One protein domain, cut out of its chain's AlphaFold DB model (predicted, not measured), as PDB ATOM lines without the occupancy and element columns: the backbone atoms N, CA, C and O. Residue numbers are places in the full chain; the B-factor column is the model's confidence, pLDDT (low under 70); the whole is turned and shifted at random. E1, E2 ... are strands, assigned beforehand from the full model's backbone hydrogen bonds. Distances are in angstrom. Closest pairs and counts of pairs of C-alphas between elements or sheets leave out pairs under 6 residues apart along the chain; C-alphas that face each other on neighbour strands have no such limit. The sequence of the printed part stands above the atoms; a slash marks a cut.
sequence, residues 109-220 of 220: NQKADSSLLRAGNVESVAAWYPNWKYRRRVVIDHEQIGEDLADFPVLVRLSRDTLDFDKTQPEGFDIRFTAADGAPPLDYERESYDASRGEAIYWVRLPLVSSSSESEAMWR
ATOM      1  N   ASN A 109     -18.614  12.558  39.445       94.81
ATOM      2  CA  ASN A 109     -17.672  11.449  39.562       94.81
ATOM      3  C   ASN A 109     -16.255  11.816  39.068       94.81
ATOM      4  O   ASN A 109     -15.250  11.430  39.670       94.81
ATOM      5  N   GLN A 110     -16.150  12.593  37.985       93.44
ATOM      6  CA  GLN A 110     -14.860  12.847  37.334       93.44
ATOM      7  C   GLN A 110     -14.194  14.179  37.691       93.44
ATOM      8  O   GLN A 110     -12.992  14.318  37.466       93.44
ATOM      9  N   LYS A 111     -14.921  15.149  38.256       92.69
ATOM     10  CA  LYS A 111     -14.344  16.454  38.618       92.69
ATOM     11  C   LYS A 111     -13.216  16.328  39.656       92.69
ATOM     12  O   LYS A 111     -13.179  15.386  40.448       92.69
ATOM     13  N   ALA A 112     -12.290  17.287  39.653       89.94
ATOM     14  CA  ALA A 112     -11.083  17.245  40.486       89.94
ATOM     15  C   ALA A 112     -11.381  17.250  41.997       89.94
ATOM     16  O   ALA A 112     -10.683  16.598  42.765       89.94
ATOM     17  N   ASP A 113     -12.433  17.953  42.411       91.31
ATOM     18  CA  ASP A 113     -12.926  18.043  43.787       91.31
ATOM     19  C   ASP A 113     -14.079  17.054  44.053       91.31
ATOM     20  O   ASP A 113     -14.981  17.337  44.844       91.31
ATOM     21  N   SER A 114     -14.117  15.920  43.342       92.69
ATOM     22  CA  SER A 114     -15.153  14.905  43.544       92.69
ATOM     23  C   SER A 114     -15.118  14.363  44.972       92.69
ATOM     24  O   SER A 114     -14.089  13.878  45.440       92.69
ATOM     25  N   SER A 115     -16.270  14.402  45.636       90.81
ATOM     26  CA  SER A 115     -16.533  13.751  46.921       90.81
ATOM     27  C   SER A 115     -17.489  12.567  46.774       90.81
ATOM     28  O   SER A 115     -18.062  12.122  47.764       90.81
ATOM     29  N   LEU A 116     -17.720  12.080  45.548       91.25
ATOM     30  CA  LEU A 116     -18.678  11.000  45.300       91.25
ATOM     31  C   LEU A 116     -18.226   9.680  45.941       91.25
ATOM     32  O   LEU A 116     -19.054   8.881  46.371       91.25
ATOM     33  N   LEU A 117     -16.910   9.461  46.013       91.44
ATOM     34  CA  LEU A 117     -16.315   8.285  46.632       91.44
ATOM     35  C   LEU A 117     -15.591   8.646  47.914       91.44
ATOM     36  O   LEU A 117     -14.818   9.602  47.965       91.44
ATOM     37  N   ARG A 118     -15.753   7.787  48.916       90.75
ATOM     38  CA  ARG A 118     -14.958   7.810  50.140       90.75
ATOM     39  C   ARG A 118     -14.391   6.429  50.437       90.75
ATOM     40  O   ARG A 118     -15.047   5.404  50.243       90.75
ATOM     41  N   ALA A 119     -13.165   6.405  50.945       89.69
ATOM     42  CA  ALA A 119     -12.587   5.186  51.487       89.69
ATOM     43  C   ALA A 119     -13.342   4.784  52.764       89.69
ATOM     44  O   ALA A 119     -13.515   5.585  53.682       89.69
ATOM     45  N   GLY A 120     -13.800   3.539  52.806       89.38
ATOM     46  CA  GLY A 120     -14.364   2.904  53.986       89.38
ATOM     47  C   GLY A 120     -13.305   2.165  54.806       89.38
ATOM     48  O   GLY A 120     -12.094   2.362  54.658       89.38
ATOM     49  N   ASN A 121     -13.774   1.282  55.684       89.88
ATOM     50  CA  ASN A 121     -12.906   0.521  56.578       89.88
ATOM     51  C   ASN A 121     -12.026  -0.483  55.814       89.88
ATOM     52  O   ASN A 121     -12.382  -0.978  54.741       89.88
ATOM     53  N   VAL A 122     -10.867  -0.801  56.397       89.75
ATOM     54  CA  VAL A 122     -10.100  -1.998  56.023       89.75
ATOM     55  C   VAL A 122     -10.877  -3.216  56.504       89.75
ATOM     56  O   VAL A 122     -11.332  -3.252  57.645       89.75
ATOM     57  N   GLU A 123     -11.023  -4.205  55.635       87.75
ATOM     58  CA  GLU A 123     -11.904  -5.347  55.857       87.75
ATOM     59  C   GLU A 123     -11.095  -6.642  56.007       87.75
ATOM     60  O   GLU A 123      -9.978  -6.775  55.502       87.75
ATOM     61  N   SER A 124     -11.662  -7.622  56.711       85.56
ATOM     62  CA  SER A 124     -11.023  -8.933  56.888       85.56
ATOM     63  C   SER A 124     -10.984  -9.735  55.583       85.56
ATOM     64  O   SER A 124     -11.899  -9.647  54.761       85.56
ATOM     65  N   VAL A 125      -9.935 -10.544  55.396       81.75
ATOM     66  CA  VAL A 125      -9.760 -11.397  54.206       81.75
ATOM     67  C   VAL A 125     -11.031 -12.179  53.904       81.75
ATOM     68  O   VAL A 125     -11.590 -12.848  54.771       81.75
ATOM     69  N   ALA A 126     -11.485 -12.097  52.658       79.31
ATOM     70  CA  ALA A 126     -12.712 -12.748  52.249       79.31
ATOM     71  C   ALA A 126     -12.482 -14.250  52.012       79.31
ATOM     72  O   ALA A 126     -11.524 -14.640  51.345       79.31
ATOM     73  N   ALA A 127     -13.381 -15.099  52.522       82.38
ATOM     74  CA  ALA A 127     -13.233 -16.556  52.438       82.38
ATOM     75  C   ALA A 127     -13.215 -17.086  50.993       82.38
ATOM     76  O   ALA A 127     -12.567 -18.091  50.714       82.38
ATOM     77  N   TRP A 128     -13.900 -16.400  50.073       77.81
ATOM     78  CA  TRP A 128     -13.950 -16.759  48.657       77.81
ATOM     79  C   TRP A 128     -12.633 -16.443  47.924       77.81
ATOM     80  O   TRP A 128     -12.341 -17.089  46.920       77.81
ATOM     81  N   TYR A 129     -11.809 -15.503  48.418       78.44
ATOM     82  CA  TYR A 129     -10.505 -15.123  47.841       78.44
ATOM     83  C   TYR A 129      -9.402 -15.163  48.924       78.44
ATOM     84  O   TYR A 129      -8.796 -14.143  49.255       78.44
ATOM     85  N   PRO A 130      -9.073 -16.344  49.477       81.06
ATOM     86  CA  PRO A 130      -8.228 -16.466  50.674       81.06
ATOM     87  C   PRO A 130      -6.772 -16.016  50.465       81.06
ATOM     88  O   PRO A 130      -6.075 -15.669  51.417       81.06
ATOM     89  N   ASN A 131      -6.302 -15.983  49.215       85.50
ATOM     90  CA  ASN A 131      -4.961 -15.501  48.868       85.50
ATOM     91  C   ASN A 131      -4.875 -13.962  48.797       85.50
ATOM     92  O   ASN A 131      -3.784 -13.406  48.644       85.50
ATOM     93  N   TRP A 132      -6.010 -13.266  48.933       86.44
ATOM     94  CA  TRP A 132      -6.121 -11.814  48.858       86.44
ATOM     95  C   TRP A 132      -6.175 -11.199  50.258       86.44
ATOM     96  O   TRP A 132      -7.231 -11.014  50.848       86.44
ATOM     97  N   LYS A 133      -4.991 -10.912  50.812       86.94
ATOM     98  CA  LYS A 133      -4.794 -10.579  52.236       86.94
ATOM     99  C   LYS A 133      -5.234  -9.180  52.670       86.94
ATOM    100  O   LYS A 133      -5.283  -8.912  53.865       86.94
ATOM    101  N   TYR A 134      -5.483  -8.290  51.720       88.56
ATOM    102  CA  TYR A 134      -5.840  -6.902  51.988       88.56
ATOM    103  C   TYR A 134      -7.121  -6.601  51.235       88.56
ATOM    104  O   TYR A 134      -7.321  -7.111  50.138       88.56
ATOM    105  N   ARG A 135      -8.006  -5.827  51.845       88.25
ATOM    106  CA  ARG A 135      -9.180  -5.291  51.172       88.25
ATOM    107  C   ARG A 135      -9.646  -4.058  51.918       88.25
ATOM    108  O   ARG A 135      -9.507  -3.966  53.141       88.25
ATOM    109  N   ARG A 136     -10.218  -3.124  51.184       90.62
ATOM    110  CA  ARG A 136     -10.835  -1.936  51.747       90.62
ATOM    111  C   ARG A 136     -12.120  -1.645  50.999       90.62
ATOM    112  O   ARG A 136     -12.210  -1.833  49.786       90.62
ATOM    113  N   ARG A 137     -13.116  -1.221  51.767       90.06
ATOM    114  CA  ARG A 137     -14.408  -0.799  51.246       90.06
ATOM    115  C   ARG A 137     -14.268   0.559  50.564       90.06
ATOM    116  O   ARG A 137     -13.558   1.435  51.052       90.06
ATOM    117  N   VAL A 138     -14.985   0.735  49.475       91.19
ATOM    118  CA  VAL A 138     -15.243   2.000  48.793       91.19
ATOM    119  C   VAL A 138     -16.709   2.270  48.979       91.19
ATOM    120  O   VAL A 138     -17.527   1.391  48.713       91.19
ATOM    121  N   VAL A 139     -17.030   3.466  49.439       91.94
ATOM    122  CA  VAL A 139     -18.406   3.875  49.652       91.94
ATOM    123  C   VAL A 139     -18.732   4.981  48.666       91.94
ATOM    124  O   VAL A 139     -17.972   5.943  48.541       91.94
ATOM    125  N   ILE A 140     -19.846   4.814  47.963       92.12
ATOM    126  CA  ILE A 140     -20.412   5.821  47.073       92.12
ATOM    127  C   ILE A 140     -21.511   6.549  47.825       92.12
ATOM    128  O   ILE A 140     -22.439   5.920  48.338       92.12
ATOM    129  N   ASP A 141     -21.381   7.865  47.873       93.38
ATOM    130  CA  ASP A 141     -22.334   8.746  48.521       93.38
ATOM    131  C   ASP A 141     -23.611   8.875  47.680       93.38
ATOM    132  O   ASP A 141     -23.621   9.492  46.612       93.38
ATOM    133  N   HIS A 142     -24.694   8.272  48.170       93.12
ATOM    134  CA  HIS A 142     -25.982   8.269  47.485       93.12
ATOM    135  C   HIS A 142     -26.679   9.636  47.518       93.12
ATOM    136  O   HIS A 142     -27.541   9.888  46.681       93.12
ATOM    137  N   GLU A 143     -26.299  10.542  48.429       93.88
ATOM    138  CA  GLU A 143     -26.879  11.891  48.502       93.88
ATOM    139  C   GLU A 143     -26.525  12.733  47.263       93.88
ATOM    140  O   GLU A 143     -27.209  13.705  46.943       93.88
ATOM    141  N   GLN A 144     -25.478  12.336  46.534       92.50
ATOM    142  CA  GLN A 144     -25.035  12.957  45.284       92.50
ATOM    143  C   GLN A 144     -25.592  12.258  44.030       92.50
ATOM    144  O   GLN A 144     -25.194  12.591  42.912       92.50
ATOM    145  N   ILE A 145     -26.497  11.286  44.190       95.12
ATOM    146  CA  ILE A 145     -27.047  10.467  43.108       95.12
ATOM    147  C   ILE A 145     -28.566  10.677  43.029       95.12
ATOM    148  O   ILE A 145     -29.302  10.346  43.952       95.12
ATOM    149  N   GLY A 146     -29.048  11.236  41.913       95.81
ATOM    150  CA  GLY A 146     -30.467  11.593  41.745       95.81
ATOM    151  C   GLY A 146     -31.405  10.412  41.463       95.81
ATOM    152  O   GLY A 146     -32.598  10.488  41.752       95.81
ATOM    153  N   GLU A 147     -30.881   9.305  40.936       97.12
ATOM    154  CA  GLU A 147     -31.642   8.097  40.601       97.12
ATOM    155  C   GLU A 147     -30.769   6.842  40.719       97.12
ATOM    156  O   GLU A 147     -29.545   6.936  40.726       97.12
ATOM    157  N   ASP A 148     -31.380   5.660  40.745       97.44
ATOM    158  CA  ASP A 148     -30.631   4.407  40.654       97.44
ATOM    159  C   ASP A 148     -29.979   4.262  39.260       97.44
ATOM    160  O   ASP A 148     -30.658   4.231  38.230       97.44
ATOM    161  N   LEU A 149     -28.650   4.140  39.220       96.50
ATOM    162  CA  LEU A 149     -27.858   4.059  37.990       96.50
ATOM    163  C   LEU A 149     -27.362   2.628  37.759       96.50
ATOM    164  O   LEU A 149     -26.552   2.114  38.530       96.50
ATOM    165  N   ALA A 150     -27.806   1.996  36.673       95.44
ATOM    166  CA  ALA A 150     -27.376   0.649  36.289       95.44
ATOM    167  C   ALA A 150     -26.139   0.657  35.373       95.44
ATOM    168  O   ALA A 150     -26.077   1.444  34.431       95.44
ATOM    169  N   ASP A 151     -25.186  -0.252  35.593       94.50
ATOM    170  CA  ASP A 151     -23.940  -0.366  34.809       94.50
ATOM    171  C   ASP A 151     -23.133   0.949  34.737       94.50
ATOM    172  O   ASP A 151     -22.604   1.335  33.685       94.50
ATOM    173  N   PHE A 152     -23.060   1.672  35.856       95.25
ATOM    174  CA  PHE A 152     -22.446   2.995  35.932       95.25
ATOM    175  C   PHE A 152     -20.924   2.915  36.157       95.25
ATOM    176  O   PHE A 152     -20.479   2.267  37.109       95.25
ATOM    177  N   PRO A 153     -20.098   3.561  35.309       95.25
ATOM    178  CA  PRO A 153     -18.654   3.627  35.503       95.25
ATOM    179  C   PRO A 153     -18.287   4.676  36.557       95.25
ATOM    180  O   PRO A 153     -18.497   5.875  36.373       95.25
ATOM    181  N   VAL A 154     -17.669   4.219  37.636       95.06
ATOM    182  CA  VAL A 154     -17.193   5.028  38.756       95.06
ATOM    183  C   VAL A 154     -15.681   5.227  38.661       95.06
ATOM    184  O   VAL A 154     -14.949   4.279  38.381       95.06
ATOM    185  N   LEU A 155     -15.210   6.454  38.897       95.25
ATOM    186  CA  LEU A 155     -13.793   6.803  38.849       95.25
ATOM    187  C   LEU A 155     -13.169   6.667  40.234       95.25
ATOM    188  O   LEU A 155     -13.262   7.553  41.082       95.25
ATOM    189  N   VAL A 156     -12.498   5.549  40.446       94.81
ATOM    190  CA  VAL A 156     -11.743   5.258  41.654       94.81
ATOM    191  C   VAL A 156     -10.382   5.946  41.591       94.81
ATOM    192  O   VAL A 156      -9.562   5.646  40.726       94.81
ATOM    193  N   ARG A 157     -10.120   6.831  42.557       94.19
ATOM    194  CA  ARG A 157      -8.800   7.431  42.788       94.19
ATOM    195  C   ARG A 157      -8.199   6.855  44.062       94.19
ATOM    196  O   ARG A 157      -8.807   6.947  45.126       94.19
ATOM    197  N   LEU A 158      -7.014   6.272  43.939       94.00
ATOM    198  CA  LEU A 158      -6.250   5.704  45.039       94.00
ATOM    199  C   LEU A 158      -5.054   6.600  45.350       94.00
ATOM    200  O   LEU A 158      -4.278   6.929  44.459       94.00
ATOM    201  N   SER A 159      -4.896   6.947  46.620       94.25
ATOM    202  CA  SER A 159      -3.702   7.551  47.216       94.25
ATOM    203  C   SER A 159      -3.112   6.645  48.305       94.25
ATOM    204  O   SER A 159      -3.756   5.671  48.715       94.25
ATOM    205  N   ARG A 160      -1.934   6.991  48.848       94.12
ATOM    206  CA  ARG A 160      -1.323   6.309  50.013       94.12
ATOM    207  C   ARG A 160      -2.230   6.236  51.248       94.12
ATOM    208  O   ARG A 160      -2.073   5.336  52.066       94.12
ATOM    209  N   ASP A 161      -3.201   7.140  51.370       90.81
ATOM    210  CA  ASP A 161      -4.189   7.095  52.455       90.81
ATOM    211  C   ASP A 161      -5.200   5.961  52.240       90.81
ATOM    212  O   ASP A 161      -5.713   5.360  53.188       90.81
ATOM    213  N   THR A 162      -5.475   5.644  50.975       91.38
ATOM    214  CA  THR A 162      -6.515   4.703  50.543       91.38
ATOM    215  C   THR A 162      -5.986   3.317  50.141       91.38
ATOM    216  O   THR A 162      -6.747   2.350  50.224       91.38
ATOM    217  N   LEU A 163      -4.700   3.198  49.803       92.25
ATOM    218  CA  LEU A 163      -4.033   1.971  49.374       92.25
ATOM    219  C   LEU A 163      -2.583   1.940  49.888       92.25
ATOM    220  O   LEU A 163      -1.854   2.922  49.771       92.25
ATOM    221  N   ASP A 164      -2.146   0.791  50.408       92.12
ATOM    222  CA  ASP A 164      -0.741   0.549  50.750       92.12
ATOM    223  C   ASP A 164       0.015   0.028  49.515       92.12
ATOM    224  O   ASP A 164       0.003  -1.168  49.211       92.12
ATOM    225  N   PHE A 165       0.664   0.939  48.789       93.88
ATOM    226  CA  PHE A 165       1.389   0.620  47.554       93.88
ATOM    227  C   PHE A 165       2.589  -0.314  47.782       93.88
ATOM    228  O   PHE A 165       2.953  -1.056  46.870       93.88
ATOM    229  N   ASP A 166       3.134  -0.397  49.002       93.25
ATOM    230  CA  ASP A 166       4.221  -1.333  49.328       93.25
ATOM    231  C   ASP A 166       3.731  -2.796  49.385       93.25
ATOM    232  O   ASP A 166       4.528  -3.736  49.488       93.25
ATOM    233  N   LYS A 167       2.409  -3.012  49.342       91.38
ATOM    234  CA  LYS A 167       1.762  -4.335  49.298       91.38
ATOM    235  C   LYS A 167       1.254  -4.729  47.922       91.38
ATOM    236  O   LYS A 167       0.704  -5.824  47.799       91.38
ATOM    237  N   THR A 168       1.445  -3.867  46.932       92.81
ATOM    238  CA  THR A 168       1.033  -4.110  45.549       92.81
ATOM    239  C   THR A 168       2.217  -4.556  44.697       92.81
ATOM    240  O   THR A 168       3.380  -4.329  45.038       92.81
ATOM    241  N   GLN A 169       1.938  -5.224  43.582       90.56
ATOM    242  CA  GLN A 169       2.957  -5.525  42.583       90.56
ATOM    243  C   GLN A 169       3.448  -4.229  41.919       90.56
ATOM    244  O   GLN A 169       2.664  -3.292  41.805       90.56
ATOM    245  N   PRO A 170       4.692  -4.176  41.396       86.75
ATOM    246  CA  PRO A 170       5.282  -2.963  40.809       86.75
ATOM    247  C   PRO A 170       4.461  -2.274  39.709       86.75
ATOM    248  O   PRO A 170       4.663  -1.098  39.444       86.75
ATOM    249  N   GLU A 171       3.534  -3.003  39.090       87.00
ATOM    250  CA  GLU A 171       2.654  -2.517  38.026       87.00
ATOM    251  C   GLU A 171       1.171  -2.497  38.450       87.00
ATOM    252  O   GLU A 171       0.292  -2.314  37.617       87.00
ATOM    253  N   GLY A 172       0.838  -2.778  39.714       89.38
ATOM    254  CA  GLY A 172      -0.543  -2.774  40.218       89.38
ATOM    255  C   GLY A 172      -1.472  -3.831  39.603       89.38
ATOM    256  O   GLY A 172      -2.692  -3.736  39.731       89.38
ATOM    257  N   PHE A 173      -0.938  -4.852  38.920       90.56
ATOM    258  CA  PHE A 173      -1.742  -5.926  38.307       90.56
ATOM    259  C   PHE A 173      -2.437  -6.838  39.322       90.56
ATOM    260  O   PHE A 173      -3.214  -7.714  38.932       90.56
ATOM    261  N   ASP A 174      -2.184  -6.648  40.611       91.56
ATOM    262  CA  ASP A 174      -2.821  -7.326  41.729       91.56
ATOM    263  C   ASP A 174      -3.866  -6.459  42.444       91.56
ATOM    264  O   ASP A 174      -4.263  -6.805  43.550       91.56
ATOM    265  N   ILE A 175      -4.362  -5.396  41.803       92.62
ATOM    266  CA  ILE A 175      -5.541  -4.641  42.252       92.62
ATOM    267  C   ILE A 175      -6.793  -5.221  41.586       92.62
ATOM    268  O   ILE A 175      -6.823  -5.453  40.373       92.62
ATOM    269  N   ARG A 176      -7.834  -5.513  42.371       91.19
ATOM    270  CA  ARG A 176      -9.122  -6.047  41.884       91.19
ATOM    271  C   ARG A 176     -10.270  -5.298  42.524       91.19
ATOM    272  O   ARG A 176     -10.163  -4.906  43.679       91.19
ATOM    273  N   PHE A 177     -11.377  -5.211  41.796       93.25
ATOM    274  CA  PHE A 177     -12.629  -4.651  42.283       93.25
ATOM    275  C   PHE A 177     -13.695  -5.739  42.344       93.25
ATOM    276  O   PHE A 177     -13.806  -6.575  41.448       93.25
ATOM    277  N   THR A 178     -14.467  -5.745  43.422       90.12
ATOM    278  CA  THR A 178     -15.566  -6.692  43.654       90.12
ATOM    279  C   THR A 178     -16.755  -5.945  44.246       90.12
ATOM    280  O   THR A 178     -16.575  -4.885  44.849       90.12
ATOM    281  N   ALA A 179     -17.964  -6.479  44.074       84.12
ATOM    282  CA  ALA A 179     -19.119  -6.020  44.838       84.12
ATOM    283  C   ALA A 179     -18.926  -6.312  46.343       84.12
ATOM    284  O   ALA A 179     -18.030  -7.064  46.736       84.12
ATOM    285  N   ALA A 180     -19.749  -5.712  47.205       76.38
ATOM    286  CA  ALA A 180     -19.621  -5.861  48.659       76.38
ATOM    287  C   ALA A 180     -19.737  -7.317  49.151       76.38
ATOM    288  O   ALA A 180     -19.001  -7.729  50.054       76.38
ATOM    289  N   ASP A 181     -20.614  -8.103  48.522       76.50
ATOM    290  CA  ASP A 181     -20.792  -9.542  48.760       76.50
ATOM    291  C   ASP A 181     -19.632 -10.393  48.211       76.50
ATOM    292  O   ASP A 181     -19.469 -11.557  48.588       76.50
ATOM    293  N   GLY A 182     -18.764  -9.781  47.405       71.31
ATOM    294  CA  GLY A 182     -17.498 -10.330  46.962       71.31
ATOM    295  C   GLY A 182     -17.525 -11.049  45.622       71.31
ATOM    296  O   GLY A 182     -16.469 -11.351  45.077       71.31
ATOM    297  N   ALA A 183     -18.688 -11.320  45.041       73.31
ATOM    298  CA  ALA A 183     -18.745 -12.021  43.766       73.31
ATOM    299  C   ALA A 183     -19.966 -11.598  42.944       73.31
ATOM    300  O   ALA A 183     -21.060 -11.519  43.493       73.31
ATOM    301  N   PRO A 184     -19.819 -11.426  41.618       80.38
ATOM    302  CA  PRO A 184     -18.598 -11.596  40.822       80.38
ATOM    303  C   PRO A 184     -17.614 -10.407  40.938       80.38
ATOM    304  O   PRO A 184     -17.974  -9.343  41.449       80.38
ATOM    305  N   PRO A 185     -16.361 -10.563  40.461       88.88
ATOM    306  CA  PRO A 185     -15.486  -9.428  40.183       88.88
ATOM    307  C   PRO A 185     -16.154  -8.414  39.258       88.88
ATOM    308  O   PRO A 185     -16.915  -8.783  38.364       88.88
ATOM    309  N   LEU A 186     -15.845  -7.144  39.486       93.81
ATOM    310  CA  LEU A 186     -16.335  -6.037  38.677       93.81
ATOM    311  C   LEU A 186     -15.411  -5.814  37.485       93.81
ATOM    312  O   LEU A 186     -14.195  -5.973  37.602       93.81
ATOM    313  N   ASP A 187     -15.992  -5.395  36.365       96.00
ATOM    314  CA  ASP A 187     -15.213  -4.931  35.223       96.00
ATOM    315  C   ASP A 187     -14.552  -3.598  35.568       96.00
ATOM    316  O   ASP A 187     -15.176  -2.709  36.156       96.00
ATOM    317  N   TYR A 188     -13.283  -3.456  35.196       95.81
ATOM    318  CA  TYR A 188     -12.530  -2.238  35.433       95.81
ATOM    319  C   TYR A 188     -11.481  -1.990  34.351       95.81
ATOM    320  O   TYR A 188     -11.003  -2.913  33.690       95.81
ATOM    321  N   GLU A 189     -11.092  -0.731  34.229       95.81
ATOM    322  CA  GLU A 189      -9.989  -0.247  33.415       95.81
ATOM    323  C   GLU A 189      -9.001   0.494  34.317       95.81
ATOM    324  O   GLU A 189      -9.395   1.234  35.219       95.81
ATOM    325  N   ARG A 190      -7.706   0.255  34.108       95.44
ATOM    326  CA  ARG A 190      -6.639   0.974  34.805       95.44
ATOM    327  C   ARG A 190      -6.220   2.160  33.951       95.44
ATOM    328  O   ARG A 190      -5.538   1.961  32.952       95.44
ATOM    329  N   GLU A 191      -6.569   3.352  34.405       95.19
ATOM    330  CA  GLU A 191      -6.179   4.611  33.771       95.19
ATOM    331  C   GLU A 191      -4.705   4.920  34.065       95.19
ATOM    332  O   GLU A 191      -3.904   5.191  33.175       95.19
ATOM    333  N   SER A 192      -4.301   4.804  35.333       95.56
ATOM    334  CA  SER A 192      -2.911   5.015  35.738       95.56
ATOM    335  C   SER A 192      -2.559   4.266  37.018       95.56
ATOM    336  O   SER A 192      -3.418   3.929  37.833       95.56
ATOM    337  N   TYR A 193      -1.270   3.986  37.195       96.88
ATOM    338  CA  TYR A 193      -0.720   3.445  38.430       96.88
ATOM    339  C   TYR A 193       0.734   3.891  38.572       96.88
ATOM    340  O   TYR A 193       1.552   3.658  37.684       96.88
ATOM    341  N   ASP A 194       1.046   4.521  39.697       96.25
ATOM    342  CA  ASP A 194       2.384   4.964  40.053       96.25
ATOM    343  C   ASP A 194       2.616   4.752  41.553       96.25
ATOM    344  O   ASP A 194       2.272   5.585  42.395       96.25
ATOM    345  N   ALA A 195       3.248   3.627  41.896       95.19
ATOM    346  CA  ALA A 195       3.601   3.297  43.277       95.19
ATOM    347  C   ALA A 195       4.574   4.300  43.915       95.19
ATOM    348  O   ALA A 195       4.560   4.502  45.132       95.19
ATOM    349  N   SER A 196       5.427   4.938  43.106       94.06
ATOM    350  CA  SER A 196       6.430   5.881  43.603       94.06
ATOM    351  C   SER A 196       5.768   7.166  44.095       94.06
ATOM    352  O   SER A 196       6.046   7.614  45.211       94.06
ATOM    353  N   ARG A 197       4.806   7.684  43.321       95.69
ATOM    354  CA  ARG A 197       3.933   8.798  43.714       95.69
ATOM    355  C   ARG A 197       2.878   8.362  44.732       95.69
ATOM    356  O   ARG A 197       2.453   9.165  45.554       95.69
ATOM    357  N   GLY A 198       2.555   7.070  44.761       95.88
ATOM    358  CA  GLY A 198       1.514   6.503  45.609       95.88
ATOM    359  C   GLY A 198       0.127   6.911  45.131       95.88
ATOM    360  O   GLY A 198      -0.718   7.270  45.950       95.88
ATOM    361  N   GLU A 199      -0.064   6.891  43.812       96.12
ATOM    362  CA  GLU A 199      -1.281   7.299  43.118       96.12
ATOM    363  C   GLU A 199      -1.695   6.223  42.110       96.12
ATOM    364  O   GLU A 199      -0.856   5.633  41.427       96.12
ATOM    365  N   ALA A 200      -2.993   5.954  41.998       96.12
ATOM    366  CA  ALA A 200      -3.539   5.145  40.916       96.12
ATOM    367  C   ALA A 200      -4.977   5.553  40.600       96.12
ATOM    368  O   ALA A 200      -5.712   6.010  41.477       96.12
ATOM    369  N   ILE A 201      -5.386   5.373  39.349       94.94
ATOM    370  CA  ILE A 201      -6.717   5.730  38.862       94.94
ATOM    371  C   ILE A 201      -7.302   4.537  38.112       94.94
ATOM    372  O   ILE A 201      -6.647   3.936  37.257       94.94
ATOM    373  N   TYR A 202      -8.546   4.201  38.444       95.56
ATOM    374  CA  TYR A 202      -9.290   3.107  37.836       95.56
ATOM    375  C   TYR A 202     -10.711   3.542  37.498       95.56
ATOM    376  O   TYR A 202     -11.396   4.142  38.324       95.56
ATOM    377  N   TRP A 203     -11.191   3.161  36.323       95.88
ATOM    378  CA  TRP A 203     -12.615   3.168  36.008       95.88
ATOM    379  C   TRP A 203     -13.203   1.814  36.385       95.88
ATOM    380  O   TRP A 203     -12.733   0.791  35.906       95.88
ATOM    381  N   VAL A 204     -14.223   1.782  37.240       95.69
ATOM    382  CA  VAL A 204     -14.855   0.542  37.718       95.69
ATOM    383  C   VAL A 204     -16.332   0.567  37.359       95.69
ATOM    384  O   VAL A 204     -17.047   1.489  37.747       95.69
ATOM    385  N   ARG A 205     -16.818  -0.436  36.623       95.44
ATOM    386  CA  ARG A 205     -18.237  -0.534  36.263       95.44
ATOM    387  C   ARG A 205     -19.017  -1.217  37.378       95.44
ATOM    388  O   ARG A 205     -18.808  -2.400  37.647       95.44
ATOM    389  N   LEU A 206     -19.948  -0.488  37.985       93.44
ATOM    390  CA  LEU A 206     -20.842  -1.026  39.005       93.44
ATOM    391  C   LEU A 206     -22.186  -1.430  38.405       93.44
ATOM    392  O   LEU A 206     -22.776  -0.626  37.685       93.44
ATOM    393  N   PRO A 207     -22.708  -2.628  38.730       93.12
ATOM    394  CA  PRO A 207     -24.024  -3.059  38.270       93.12
ATOM    395  C   PRO A 207     -25.137  -2.107  38.704       93.12
ATOM    396  O   PRO A 207     -26.090  -1.905  37.958       93.12
ATOM    397  N   LEU A 208     -25.001  -1.520  39.895       92.81
ATOM    398  CA  LEU A 208     -25.946  -0.569  40.460       92.81
ATOM    399  C   LEU A 208     -25.217   0.442  41.352       92.81
ATOM    400  O   LEU A 208     -24.418   0.054  42.206       92.81
ATOM    401  N   VAL A 209     -25.545   1.719  41.178       94.69
ATOM    402  CA  VAL A 209     -25.300   2.790  42.147       94.69
ATOM    403  C   VAL A 209     -26.662   3.313  42.580       94.69
ATOM    404  O   VAL A 209     -27.409   3.811  41.743       94.69
ATOM    405  N   SER A 210     -27.006   3.161  43.858       94.44
ATOM    406  CA  SER A 210     -28.316   3.580  44.356       94.44
ATOM    407  C   SER A 210     -28.354   5.057  44.743       94.44
ATOM    408  O   SER A 210     -27.369   5.593  45.248       94.44
ATOM    409  N   SER A 211     -29.517   5.686  44.565       95.75
ATOM    410  CA  SER A 211     -29.831   7.019  45.103       95.75
ATOM    411  C   SER A 211     -30.377   6.997  46.535       95.75
ATOM    412  O   SER A 211     -30.517   8.040  47.173       95.75
ATOM    413  N   SER A 212     -30.711   5.818  47.064       95.06
ATOM    414  CA  SER A 212     -31.437   5.680  48.337       95.06
ATOM    415  C   SER A 212     -30.609   5.091  49.476       95.06
ATOM    416  O   SER A 212     -31.010   5.156  50.638       95.06
ATOM    417  N   SER A 213     -29.456   4.518  49.148       92.25
ATOM    418  CA  SER A 213     -28.522   3.948  50.107       92.25
ATOM    419  C   SER A 213     -27.118   3.957  49.536       92.25
ATOM    420  O   SER A 213     -26.934   3.817  48.324       92.25
ATOM    421  N   GLU A 214     -26.125   4.042  50.415       87.81
ATOM    422  CA  GLU A 214     -24.726   3.922  50.024       87.81
ATOM    423  C   GLU A 214     -24.487   2.655  49.196       87.81
ATOM    424  O   GLU A 214     -24.965   1.567  49.526       87.81
ATOM    425  N   SER A 215     -23.747   2.809  48.100       86.44
ATOM    426  CA  SER A 215     -23.301   1.679  47.285       86.44
ATOM    427  C   SER A 215     -21.861   1.342  47.629       86.44
ATOM    428  O   SER A 215     -21.067   2.223  47.964       86.44
ATOM    429  N   GLU A 216     -21.516   0.060  47.551       84.19
ATOM    430  CA  GLU A 216     -20.232  -0.429  48.032       84.19
ATOM    431  C   GLU A 216     -19.492  -1.235  46.971       84.19
ATOM    432  O   GLU A 216     -20.024  -2.175  46.375       84.19
ATOM    433  N   ALA A 217     -18.219  -0.895  46.799       83.00
ATOM    434  CA  ALA A 217     -17.256  -1.705  46.074       83.00
ATOM    435  C   ALA A 217     -16.099  -2.054  47.006       83.00
ATOM    436  O   ALA A 217     -15.834  -1.375  47.993       83.00
ATOM    437  N   MET A 218     -15.394  -3.130  46.710       80.81
ATOM    438  CA  MET A 218     -14.260  -3.593  47.496       80.81
ATOM    439  C   MET A 218     -13.038  -3.637  46.602       80.81
ATOM    440  O   MET A 218     -13.087  -4.277  45.549       80.81
ATOM    441  N   TRP A 219     -11.955  -2.990  47.031       80.00
ATOM    442  CA  TRP A 219     -10.667  -3.031  46.346       80.00
ATOM    443  C   TRP A 219      -9.579  -3.655  47.217       80.00
ATOM    444  O   TRP A 219      -9.713  -3.706  48.444       80.00
ATOM    445  N   ARG A 220      -8.500  -4.118  46.592       74.69
ATOM    446  CA  ARG A 220      -7.257  -4.521  47.256       74.69
ATOM    447  C   ARG A 220      -6.095  -3.764  46.661       74.69
ATOM    448  O   ARG A 220      -6.096  -3.670  45.419       74.69
TER     449      ARG A 220
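Overview. This is residues 109 to 220 of the 220 residues of the protein "DUF2341 domain-containing protein" of Lentisphaerae bacterium (UniProt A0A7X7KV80). Two antiparallel sheets stand face to face as a sandwich, E1, E2, E7, E4 in one and E3, E6, E5 in the other; they are not flat on each other, for their best planes are 38 degrees apart and their strands cross at 53 degrees. In the second sheet the long strands E3 and E6 bend sharply side by side, and two long loops, residues 123 to 135 and 160 to 176, each reach as far as 19 A from the mean of the C-alphas. The printed part has 112 residues with no named helix and seven named strands, E1 to E7 along the chain; the class is all strand, though under half of the residues, 48, are in named elements. The whole is compact, with a radius of gyration of the C-alphas of 13.5 A and spans of 38 by 34 by 22 A.

Arrangement. E1, residues 117 to 122, is an edge strand and forms a hairpin with E2, residues 136 to 140, with N 120 and O 137 2.7 A apart. E7, residues 215 to 219, is the other neighbour of E2, with N 138 and O 217 2.7 A apart. E4, residues 177 to 179, is the edge strand beside E7, with N 218 and O 178 2.8 A apart. This sheet is only just strongly twisted, its C-alphas lying up to 4.1 A off its best plane. In the other sheet, E3, residues 149 to 159, is the antiparallel neighbour of E6, residues 199 to 209, with N 154 and O 204 2.8 A apart. E3 bends by 67 degrees at residue 152 and E6 by 87 degrees at residue 206; the C-alphas of these two residues face each other at 5.3 A. E5, residues 188 to 194, forms a hairpin with E6, with N 189 and O 203 2.8 A apart. Between the sheets, the closest C-alphas of E6 and E7 are those of Val 209 and Ser 215, 5.6 A apart, and those of E4 and E6 are Phe 177 and Val 204, 7.3 A apart. E3 and E7 are apart.

Along the chain. E1 begins at C-alpha 117 (-16.315, 8.285, 46.632) and is 15.2 A long; E2 is 13.2 A long. E3 measures 26.1 A from C-alpha 149 (-27.858, 4.059, 37.990), E4 7.1 A, E5 17.2 A and E6 24.5 A. E7, 13.5 A long, ends at C-alpha 219 (-10.667, -3.031, 46.346).

Size, cuts and confidence. The two C-alphas farthest apart, those of Gly 146 and Pro 170, are 38.6 A apart. The links E1 to E2 and E3 to E4 are long. The printed part has no cut, its mean pLDDT is 90.6, and no printed residue is under 70.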